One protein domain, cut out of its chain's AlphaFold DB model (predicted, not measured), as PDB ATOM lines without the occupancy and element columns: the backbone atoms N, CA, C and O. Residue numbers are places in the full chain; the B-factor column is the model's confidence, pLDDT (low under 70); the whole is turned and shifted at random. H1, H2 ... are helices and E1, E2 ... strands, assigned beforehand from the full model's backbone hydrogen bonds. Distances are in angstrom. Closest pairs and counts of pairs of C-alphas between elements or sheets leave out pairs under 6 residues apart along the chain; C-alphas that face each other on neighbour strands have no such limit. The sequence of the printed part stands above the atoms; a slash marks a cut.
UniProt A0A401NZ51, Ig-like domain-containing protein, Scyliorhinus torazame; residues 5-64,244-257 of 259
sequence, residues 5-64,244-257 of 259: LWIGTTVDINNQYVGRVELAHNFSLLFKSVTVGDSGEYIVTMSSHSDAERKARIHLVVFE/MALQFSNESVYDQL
ATOM      1  N   LEU A   5      48.782  31.171  32.624       68.19
ATOM      2  CA  LEU A   5      48.408  31.740  33.913       68.19
ATOM      3  C   LEU A   5      46.926  32.121  33.866       68.19
ATOM      4  O   LEU A   5      46.486  32.789  32.937       68.19
ATOM      5  N   TRP A   6      46.139  31.715  34.858       67.25
ATOM      6  CA  TRP A   6      44.718  32.061  34.928       67.25
ATOM      7  C   TRP A   6      44.405  32.752  36.251       67.25
ATOM      8  O   TRP A   6      44.650  32.188  37.315       67.25
ATOM      9  N   ILE A   7      43.875  33.978  36.183       60.09
ATOM     10  CA  ILE A   7      43.454  34.760  37.355       60.09
ATOM     11  C   ILE A   7      41.988  35.156  37.157       60.09
ATOM     12  O   ILE A   7      41.645  35.922  36.252       60.09
ATOM     13  N   GLY A   8      41.098  34.641  38.007       63.75
ATOM     14  CA  GLY A   8      39.664  34.917  37.901       63.75
ATOM     15  C   GLY A   8      39.048  34.256  36.668       63.75
ATOM     16  O   GLY A   8      38.911  33.047  36.649       63.75
ATOM     17  N   THR A   9      38.644  35.027  35.654       60.22
ATOM     18  CA  THR A   9      38.110  34.506  34.374       60.22
ATOM     19  C   THR A   9      39.071  34.685  33.198       60.22
ATOM     20  O   THR A   9      38.788  34.198  32.105       60.22
ATOM     21  N   THR A  10      40.208  35.358  33.398       64.88
ATOM     22  CA  THR A  10      41.119  35.741  32.308       64.88
ATOM     23  C   THR A  10      42.298  34.782  32.230       64.88
ATOM     24  O   THR A  10      43.031  34.628  33.208       64.88
ATOM     25  N   VAL A  11      42.462  34.124  31.077       76.62
ATOM     26  CA  VAL A  11      43.595  33.235  30.778       76.62
ATOM     27  C   VAL A  11      44.650  34.037  30.027       76.62
ATOM     28  O   VAL A  11      44.377  34.553  28.945       76.62
ATOM     29  N   ASP A  12      45.845  34.110  30.593       79.31
ATOM     30  CA  ASP A  12      47.047  34.606  29.939       79.31
ATOM     31  C   ASP A  12      47.881  33.409  29.464       79.31
ATOM     32  O   ASP A  12      48.227  32.518  30.243       79.31
ATOM     33  N   ILE A  13      48.157  33.340  28.164       83.06
ATOM     34  CA  ILE A  13      48.928  32.250  27.559       83.06
ATOM     35  C   ILE A  13      50.321  32.790  27.288       83.06
ATOM     36  O   ILE A  13      50.474  33.811  26.620       83.06
ATOM     37  N   ASN A  14      51.342  32.073  27.756       83.56
ATOM     38  CA  ASN A  14      52.718  32.442  27.469       83.56
ATOM     39  C   ASN A  14      52.912  32.550  25.948       83.56
ATOM     40  O   ASN A  14      52.520  31.652  25.200       83.56
ATOM     41  N   ASN A  15      53.526  33.648  25.501       84.75
ATOM     42  CA  ASN A  15      53.659  34.019  24.092       84.75
ATOM     43  C   ASN A  15      54.159  32.873  23.186       84.75
ATOM     44  O   ASN A  15      53.734  32.767  22.041       84.75
ATOM     45  N   GLN A  16      55.005  31.971  23.699       84.75
ATOM     46  CA  GLN A  16      55.519  30.816  22.944       84.75
ATOM     47  C   GLN A  16      54.465  29.740  22.601       84.75
ATOM     48  O   GLN A  16      54.673  28.939  21.690       84.75
ATOM     49  N   TYR A  17      53.338  29.712  23.319       82.81
ATOM     50  CA  TYR A  17      52.262  28.727  23.167       82.81
ATOM     51  C   TYR A  17      50.971  29.321  22.584       82.81
ATOM     52  O   TYR A  17      50.012  28.586  22.329       82.81
ATOM     53  N   VAL A  18      50.931  30.636  22.342       85.25
ATOM     54  CA  VAL A  18      49.767  31.327  21.769       85.25
ATOM     55  C   VAL A  18      49.376  30.684  20.435       85.25
ATOM     56  O   VAL A  18      50.202  30.485  19.547       85.25
ATOM     57  N   GLY A  19      48.100  30.313  20.305       85.75
ATOM     58  CA  GLY A  19      47.554  29.646  19.117       85.75
ATOM     59  C   GLY A  19      47.826  28.138  19.030       85.75
ATOM     60  O   GLY A  19      47.157  27.457  18.253       85.75
ATOM     61  N   ARG A  20      48.740  27.596  19.846       87.62
ATOM     62  CA  ARG A  20      49.053  26.157  19.913       87.62
ATOM     63  C   ARG A  20      48.353  25.439  21.062       87.62
ATOM     64  O   ARG A  20      48.173  24.228  20.970       87.62
ATOM     65  N   VAL A  21      47.949  26.162  22.105       87.06
ATOM     66  CA  VAL A  21      47.225  25.604  23.254       87.06
ATOM     67  C   VAL A  21      45.857  26.252  23.437       87.06
ATOM     68  O   VAL A  21      45.653  27.409  23.066       87.06
ATOM     69  N   GLU A  22      44.916  25.509  24.011       85.19
ATOM     70  CA  GLU A  22      43.612  26.020  24.430       85.19
ATOM     71  C   GLU A  22      43.174  25.398  25.756       85.19
ATOM     72  O   GLU A  22      43.467  24.237  26.044       85.19
ATOM     73  N   LEU A  23      42.478  26.184  26.576       82.94
ATOM     74  CA  LEU A  23      41.896  25.693  27.818       82.94
ATOM     75  C   LEU A  23      40.512  25.109  27.522       82.94
ATOM     76  O   LEU A  23      39.612  25.814  27.060       82.94
ATOM     77  N   ALA A  24      40.344  23.818  27.787       82.06
ATOM     78  CA  ALA A  24      39.066  23.139  27.669       82.06
ATOM     79  C   ALA A  24      38.122  23.519  28.825       82.06
ATOM     80  O   ALA A  24      38.531  24.024  29.870       82.06
ATOM     81  N   HIS A  25      36.830  23.227  28.659       80.00
ATOM     82  CA  HIS A  25      35.787  23.612  29.622       80.00
ATOM     83  C   HIS A  25      35.937  22.917  30.985       80.00
ATOM     84  O   HIS A  25      35.455  23.413  31.995       80.00
ATOM     85  N   ASN A  26      36.612  21.769  31.013       80.19
ATOM     86  CA  ASN A  26      36.925  20.998  32.214       80.19
ATOM     87  C   ASN A  26      38.288  21.379  32.827       80.19
ATOM     88  O   ASN A  26      38.880  20.563  33.527       80.19
ATOM     89  N   PHE A  27      38.815  22.568  32.515       76.94
ATOM     90  CA  PHE A  27      40.126  23.057  32.960       76.94
ATOM     91  C   PHE A  27      41.327  22.216  32.492       76.94
ATOM     92  O   PHE A  27      42.433  22.374  33.003       76.94
ATOM     93  N   SER A  28      41.140  21.343  31.496       80.44
ATOM     94  CA  SER A  28      42.254  20.643  30.853       80.44
ATOM     95  C   SER A  28      42.961  21.563  29.862       80.44
ATOM     96  O   SER A  28      42.314  22.259  29.081       80.44
ATOM     97  N   LEU A  29      44.291  21.540  29.859       83.50
ATOM     98  CA  LEU A  29      45.094  22.253  28.873       83.50
ATOM     99  C   LEU A  29      45.313  21.360  27.648       83.50
ATOM    100  O   LEU A  29      45.975  20.327  27.742       83.50
ATOM    101  N   LEU A  30      44.762  21.755  26.503       84.56
ATOM    102  CA  LEU A  30      44.889  21.016  25.253       84.56
ATOM    103  C   LEU A  30      45.976  21.631  24.375       84.56
ATOM    104  O   LEU A  30      45.933  22.819  24.064       84.56
ATOM    105  N   PHE A  31      46.906  20.803  23.911       86.94
ATOM    106  CA  PHE A  31      47.844  21.156  22.849       86.94
ATOM    107  C   PHE A  31      47.270  20.726  21.495       86.94
ATOM    108  O   PHE A  31      46.970  19.553  21.291       86.94
ATOM    109  N   LYS A  32      47.153  21.664  20.550       84.50
ATOM    110  CA  LYS A  32      46.695  21.396  19.173       84.50
ATOM    111  C   LYS A  32      47.743  20.656  18.347       84.50
ATOM    112  O   LYS A  32      47.401  19.878  17.466       84.50
ATOM    113  N   SER A  33      49.017  20.925  18.621       82.81
ATOM    114  CA  SER A  33      50.157  20.244  18.017       82.81
ATOM    115  C   SER A  33      51.317  20.248  19.003       82.81
ATOM    116  O   SER A  33      51.726  21.311  19.488       82.81
ATOM    117  N   VAL A  34      51.808  19.052  19.309       85.56
ATOM    118  CA  VAL A  34      52.882  18.811  20.270       85.56
ATOM    119  C   VAL A  34      54.177  18.546  19.506       85.56
ATOM    120  O   VAL A  34      54.166  17.918  18.453       85.56
ATOM    121  N   THR A  35      55.286  19.030  20.044       87.31
ATOM    122  CA  THR A  35      56.647  18.836  19.540       87.31
ATOM    123  C   THR A  35      57.522  18.262  20.649       87.31
ATOM    124  O   THR A  35      57.189  18.382  21.826       87.31
ATOM    125  N   VAL A  36      58.673  17.681  20.303       85.75
ATOM    126  CA  VAL A  36      59.619  17.136  21.298       85.75
ATOM    127  C   VAL A  36      60.042  18.194  22.328       85.75
ATOM    128  O   VAL A  36      60.202  17.880  23.506       85.75
ATOM    129  N   GLY A  37      60.137  19.461  21.905       86.94
ATOM    130  CA  GLY A  37      60.455  20.600  22.772       86.94
ATOM    131  C   GLY A  37      59.380  20.946  23.807       86.94
ATOM    132  O   GLY A  37      59.665  21.690  24.739       86.94
ATOM    133  N   ASP A  38      58.172  20.393  23.677       87.25
ATOM    134  CA  ASP A  38      57.119  20.503  24.689       87.25
ATOM    135  C   ASP A  38      57.292  19.446  25.805       87.25
ATOM    136  O   ASP A  38      56.516  19.406  26.753       87.25
ATOM    137  N   SER A  39      58.307  18.578  25.741       87.75
ATOM    138  CA  SER A  39      58.612  17.670  26.853       87.75
ATOM    139  C   SER A  39      59.136  18.446  28.063       87.75
ATOM    140  O   SER A  39      59.995  19.321  27.937       87.75
ATOM    141  N   GLY A  40      58.669  18.103  29.262       86.31
ATOM    142  CA  GLY A  40      59.125  18.748  30.488       86.31
ATOM    143  C   GLY A  40      58.177  18.597  31.670       86.31
ATOM    144  O   GLY A  40      57.197  17.859  31.634       86.31
ATOM    145  N   GLU A  41      58.495  19.311  32.750       85.50
ATOM    146  CA  GLU A  41      57.639  19.403  33.933       85.50
ATOM    147  C   GLU A  41      56.665  20.587  33.812       85.50
ATOM    148  O   GLU A  41      57.057  21.745  33.605       85.50
ATOM    149  N   TYR A  42      55.388  20.266  33.980       83.56
ATOM    150  CA  TYR A  42      54.246  21.162  33.976       83.56
ATOM    151  C   TYR A  42      53.669  21.213  35.388       83.56
ATOM    152  O   TYR A  42      53.545  20.185  36.052       83.56
ATOM    153  N   ILE A  43      53.319  22.408  35.857       81.31
ATOM    154  CA  ILE A  43      52.775  22.605  37.202       81.31
ATOM    155  C   ILE A  43      51.377  23.187  37.068       81.31
ATOM    156  O   ILE A  43      51.180  24.201  36.402       81.31
ATOM    157  N   VAL A  44      50.415  22.545  37.722       81.50
ATOM    158  CA  VAL A  44      49.059  23.066  37.875       81.50
ATOM    159  C   VAL A  44      48.936  23.618  39.280       81.50
ATOM    160  O   VAL A  44      49.219  22.922  40.252       81.50
ATOM    161  N   THR A  45      48.511  24.869  39.378       79.06
ATOM    162  CA  THR A  45      48.332  25.566  40.646       79.06
ATOM    163  C   THR A  45      46.852  25.849  40.853       79.06
ATOM    164  O   THR A  45      46.207  26.431  39.984       79.06
ATOM    165  N   MET A  46      46.321  25.458  42.009       77.06
ATOM    166  CA  MET A  46      44.945  25.711  42.416       77.06
ATOM    167  C   MET A  46      44.930  26.564  43.682       77.06
ATOM    168  O   MET A  46      45.489  26.180  44.706       77.06
ATOM    169  N   SER A  47      44.262  27.710  43.622       76.75
ATOM    170  CA  SER A  47      44.084  28.623  44.753       76.75
ATOM    171  C   SER A  47      42.661  28.530  45.308       76.75
ATOM    172  O   SER A  47      41.692  28.686  44.562       76.75
ATOM    173  N   SER A  48      42.527  28.300  46.616       74.81
ATOM    174  CA  SER A  48      41.244  28.333  47.334       74.81
ATOM    175  C   SER A  48      40.890  29.748  47.814       74.81
ATOM    176  O   SER A  48      41.750  30.617  47.917       74.81
ATOM    177  N   HIS A  49      39.625  29.964  48.195       74.81
ATOM    178  CA  HIS A  49      39.130  31.216  48.792       74.81
ATOM    179  C   HIS A  49      39.828  31.591  50.115       74.81
ATOM    180  O   HIS A  49      39.717  32.721  50.574       74.81
ATOM    181  N   SER A  50      40.532  30.640  50.738       73.50
ATOM    182  CA  SER A  50      41.314  30.820  51.964       73.50
ATOM    183  C   SER A  50      42.792  31.169  51.717       73.50
ATOM    184  O   SER A  50      43.602  30.941  52.610       73.50
ATOM    185  N   ASP A  51      43.160  31.606  50.503       68.94
ATOM    186  CA  ASP A  51      44.550  31.816  50.041       68.94
ATOM    187  C   ASP A  51      45.460  30.575  50.156       68.94
ATOM    188  O   ASP A  51      46.681  30.648  50.028       68.94
ATOM    189  N   ALA A  52      44.868  29.395  50.355       77.12
ATOM    190  CA  ALA A  52      45.594  28.135  50.331       77.12
ATOM    191  C   ALA A  52      45.861  27.726  48.875       77.12
ATOM    192  O   ALA A  52      44.922  27.525  48.098       77.12
ATOM    193  N   GLU A  53      47.139  27.600  48.523       82.62
ATOM    194  CA  GLU A  53      47.615  27.182  47.206       82.62
ATOM    195  C   GLU A  53      47.985  25.690  47.236       82.62
ATOM    196  O   GLU A  53      48.781  25.251  48.068       82.62
ATOM    197  N   ARG A  54      47.420  24.903  46.318       81.62
ATOM    198  CA  ARG A  54      47.811  23.512  46.060       81.62
ATOM    199  C   ARG A  54      48.464  23.413  44.688       81.62
ATOM    200  O   ARG A  54      48.012  24.057  43.744       81.62
ATOM    201  N   LYS A  55      49.520  22.607  44.574       81.25
ATOM    202  CA  LYS A  55      50.261  22.401  43.323       81.25
ATOM    203  C   LYS A  55      50.303  20.926  42.979       81.25
ATOM    204  O   LYS A  55      50.655  20.121  43.831       81.25
ATOM    205  N   ALA A  56      50.023  20.607  41.725       80.75
ATOM    206  CA  ALA A  56      50.243  19.289  41.152       80.75
ATOM    207  C   ALA A  56      51.300  19.377  40.051       80.75
ATOM    208  O   ALA A  56      51.385  20.385  39.342       80.75
ATOM    209  N   ARG A  57      52.116  18.331  39.914       81.00
ATOM    210  CA  ARG A  57      53.211  18.269  38.937       81.00
ATOM    211  C   ARG A  57      52.925  17.176  37.921       81.00
ATOM    212  O   ARG A  57      52.546  16.070  38.284       81.00
ATOM    213  N   ILE A  58      53.130  17.489  36.650       82.81
ATOM    214  CA  ILE A  58      52.901  16.590  35.521       82.81
ATOM    215  C   ILE A  58      54.188  16.542  34.705       82.81
ATOM    216  O   ILE A  58      54.713  17.582  34.312       82.81
ATOM    217  N   HIS A  59      54.692  15.343  34.430       84.19
ATOM    218  CA  HIS A  59      55.825  15.163  33.530       84.19
ATOM    219  C   HIS A  59      55.319  14.738  32.149       84.19
ATOM    220  O   HIS A  59      54.789  13.638  31.993       84.19
ATOM    221  N   LEU A  60      55.451  15.624  31.161       85.12
ATOM    222  CA  LEU A  60      55.092  15.354  29.773       85.12
ATOM    223  C   LEU A  60      56.329  14.878  29.012       85.12
ATOM    224  O   LEU A  60      57.346  15.569  28.989       85.12
ATOM    225  N   VAL A  61      56.218  13.725  28.355       88.06
ATOM    226  CA  VAL A  61      57.235  13.204  27.434       88.06
ATOM    227  C   VAL A  61      56.598  13.023  26.064       88.06
ATOM    228  O   VAL A  61      55.544  12.394  25.932       88.06
ATOM    229  N   VAL A  62      57.234  13.600  25.051       89.44
ATOM    230  CA  VAL A  62      56.776  13.590  23.662       89.44
ATOM    231  C   VAL A  62      57.786  12.807  22.838       89.44
ATOM    232  O   VAL A  62      58.979  13.079  22.925       89.44
ATOM    233  N   PHE A  63      57.298  11.857  22.041       88.81
ATOM    234  CA  PHE A  63      58.135  10.984  21.225       88.81
ATOM    235  C   PHE A  63      58.006  11.334  19.744       88.81
ATOM    236  O   PHE A  63      56.920  11.649  19.247       88.81
ATOM    237  N   GLU A  64      59.110  11.226  19.018       89.62
ATOM    238  CA  GLU A  64      59.073  11.186  17.564       89.62
ATOM    239  C   GLU A  64      58.498   9.846  17.080       89.62
ATOM    240  O   GLU A  64      58.778   8.790  17.657       89.62
ATOM    241  N   MET A 244      53.437  12.074  17.562       48.47
ATOM    242  CA  MET A 244      52.424  11.419  18.377       48.47
ATOM    243  C   MET A 244      52.807  11.635  19.839       48.47
ATOM    244  O   MET A 244      53.954  11.454  20.230       48.47
ATOM    245  N   ALA A 245      51.857  12.083  20.649       41.78
ATOM    246  CA  ALA A 245      52.059  12.230  22.081       41.78
ATOM    247  C   ALA A 245      51.448  11.034  22.824       41.78
ATOM    248  O   ALA A 245      50.601  10.330  22.272       41.78
ATOM    249  N   LEU A 246      51.827  10.918  24.102       52.38
ATOM    250  CA  LEU A 246      51.133  10.272  25.227       52.38
ATOM    251  C   LEU A 246      51.845   9.051  25.839       52.38
ATOM    252  O   LEU A 246      51.593   7.903  25.490       52.38
ATOM    253  N   GLN A 247      52.613   9.325  26.898       38.81
ATOM    254  CA  GLN A 247      52.723   8.451  28.066       38.81
ATOM    255  C   GLN A 247      52.585   9.327  29.321       38.81
ATOM    256  O   GLN A 247      53.469  10.121  29.625       38.81
ATOM    257  N   PHE A 248      51.460   9.211  30.030       42.62
ATOM    258  CA  PHE A 248      51.287   9.827  31.346       42.62
ATOM    259  C   PHE A 248      51.801   8.854  32.410       42.62
ATOM    260  O   PHE A 248      51.457   7.669  32.379       42.62
ATOM    261  N   SER A 249      52.596   9.325  33.371       39.41
ATOM    262  CA  SER A 249      52.724   8.607  34.641       39.41
ATOM    263  C   SER A 249      51.332   8.563  35.273       39.41
ATOM    264  O   SER A 249      50.728   9.610  35.487       39.41
ATOM    265  N   ASN A 250      50.795   7.360  35.473       32.00
ATOM    266  CA  ASN A 250      49.426   7.097  35.915       32.00
ATOM    267  C   ASN A 250      49.181   7.516  37.378       32.00
ATOM    268  O   ASN A 250      49.030   6.669  38.252       32.00
ATOM    269  N   GLU A 251      49.139   8.817  37.630       39.81
ATOM    270  CA  GLU A 251      48.484   9.406  38.791       39.81
ATOM    271  C   GLU A 251      47.493  10.432  38.265       39.81
ATOM    272  O   GLU A 251      47.848  11.317  37.478       39.81
ATOM    273  N   SER A 252      46.225  10.298  38.653       43.00
ATOM    274  CA  SER A 252      45.284  11.365  38.369       43.00
ATOM    275  C   SER A 252      45.730  12.576  39.187       43.00
ATOM    276  O   SER A 252      46.050  12.467  40.368       43.00
ATOM    277  N   VAL A 253      45.776  13.749  38.559       46.03
ATOM    278  CA  VAL A 253      46.122  15.011  39.236       46.03
ATOM    279  C   VAL A 253      45.233  15.246  40.469       46.03
ATOM    280  O   VAL A 253      45.661  15.890  41.420       46.03
ATOM    281  N   TYR A 254      44.026  14.674  40.483       46.31
ATOM    282  CA  TYR A 254      43.110  14.694  41.620       46.31
ATOM    283  C   TYR A 254      43.649  13.952  42.851       46.31
ATOM    284  O   TYR A 254      43.479  14.453  43.957       46.31
ATOM    285  N   ASP A 255      44.370  12.841  42.676       48.78
ATOM    286  CA  ASP A 255      44.934  12.069  43.794       48.78
ATOM    287  C   ASP A 255      46.068  12.827  44.509       48.78
ATOM    288  O   ASP A 255      46.247  12.690  45.716       48.78
ATOM    289  N   GLN A 256      46.804  13.680  43.785       50.31
ATOM    290  CA  GLN A 256      47.852  14.539  44.359       50.31
ATOM    291  C   GLN A 256      47.302  15.817  45.010       50.31
ATOM    292  O   GLN A 256      48.009  16.485  45.763       50.31
ATOM    293  N   LEU A 257      46.056  16.190  44.703       50.53
ATOM    294  CA  LEU A 257      45.422  17.388  45.247       50.53
ATOM    295  C   LEU A 257      44.690  17.128  46.567       50.53
ATOM    296  O   LEU A 257      44.334  18.108  47.215       50.53
TER     297      LEU A 257
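This is residues 5 to 64 and 244 to 257 of the 259 residues of the protein "Ig-like domain-containing protein" of Scyliorhinus torazame (UniProt A0A401NZ51). A long two-stranded hairpin, E5 and E6, makes the longest axis, with two short hairpins, E1 with E2 and E3 with E4, set loosely on the E5 side of it. On the E6 side, residues 244 to 257 run back along the long hairpin and end in the small helix H1, which packs on E6. The printed part has 74 residues, with six named strands followed by one named helix, in the order E1 E2 E3 E4 E5 E6 H1. Each hairpin is its own antiparallel sheet of two strands; the class is mostly strand, though under half of the residues are in named elements. The whole is only just compact, close to loose, with a radius of gyration of the C-alphas of 13.5 A, and it is elongated, spanning 43 by 28 by 19 A.

E1 is residues 5 to 7, with C-alpha 5 at (48.408, 31.740, 33.913). E2 is residues 10 to 13, E3 residues 21 to 23 and E4 residues 29 to 31. E5, residues 40 to 47, measures 23.0 A from first to last C-alpha and begins at C-alpha 40, at (59.125, 18.748, 30.488). E6, residues 53 to 60, measures 22.4 A. H1, residues 253 to 257, measures 6.5 A and ends at C-alpha 257, at (45.422, 17.388, 45.247).

E1 and E2 form a hairpin, antiparallel at 169 degrees between their directions, with N 5 and O 12 at 2.8 A. E2 and E3 are near each other, with 5 pairs of C-alphas within 10 A. E3 and E4 form a hairpin, antiparallel at 154 degrees, with N 22 and O 30 at 2.9 A. E4 and E5 are apart, while E1 and E5 are near each other, with 5 pairs of C-alphas within 10 A. E5 and E6 form the long hairpin, antiparallel at 159 degrees; N 42 and O 58 are within hydrogen-bond range at 2.8 A, as are N 54 and O 46. H1 and E6 touch, and their closest C-alphas, those of Gln 256 and Ala 56, are 6.2 A apart. H1 is apart from E5. In H1 every O i to N i+4 pair is within hydrogen-bond range.

The two C-alphas farthest apart, those of Ser 50 and Glu 64, are 43.4 A apart. Residues 65 to 243 are cut out, and C-alphas 64 and 244 are 6.7 A apart across the cut. Beside the cut, residues 62 to 63 pair antiparallel with residues 244 to 245. Of the links printed whole, E1 to E2, E3 to E4 and E5 to E6 are tight, and E2 to E3 and E4 to E5 are short. The mean pLDDT of the printed part is 73.9; residues 5 to 10, residue 51 and residues 244 to 257 are under 70.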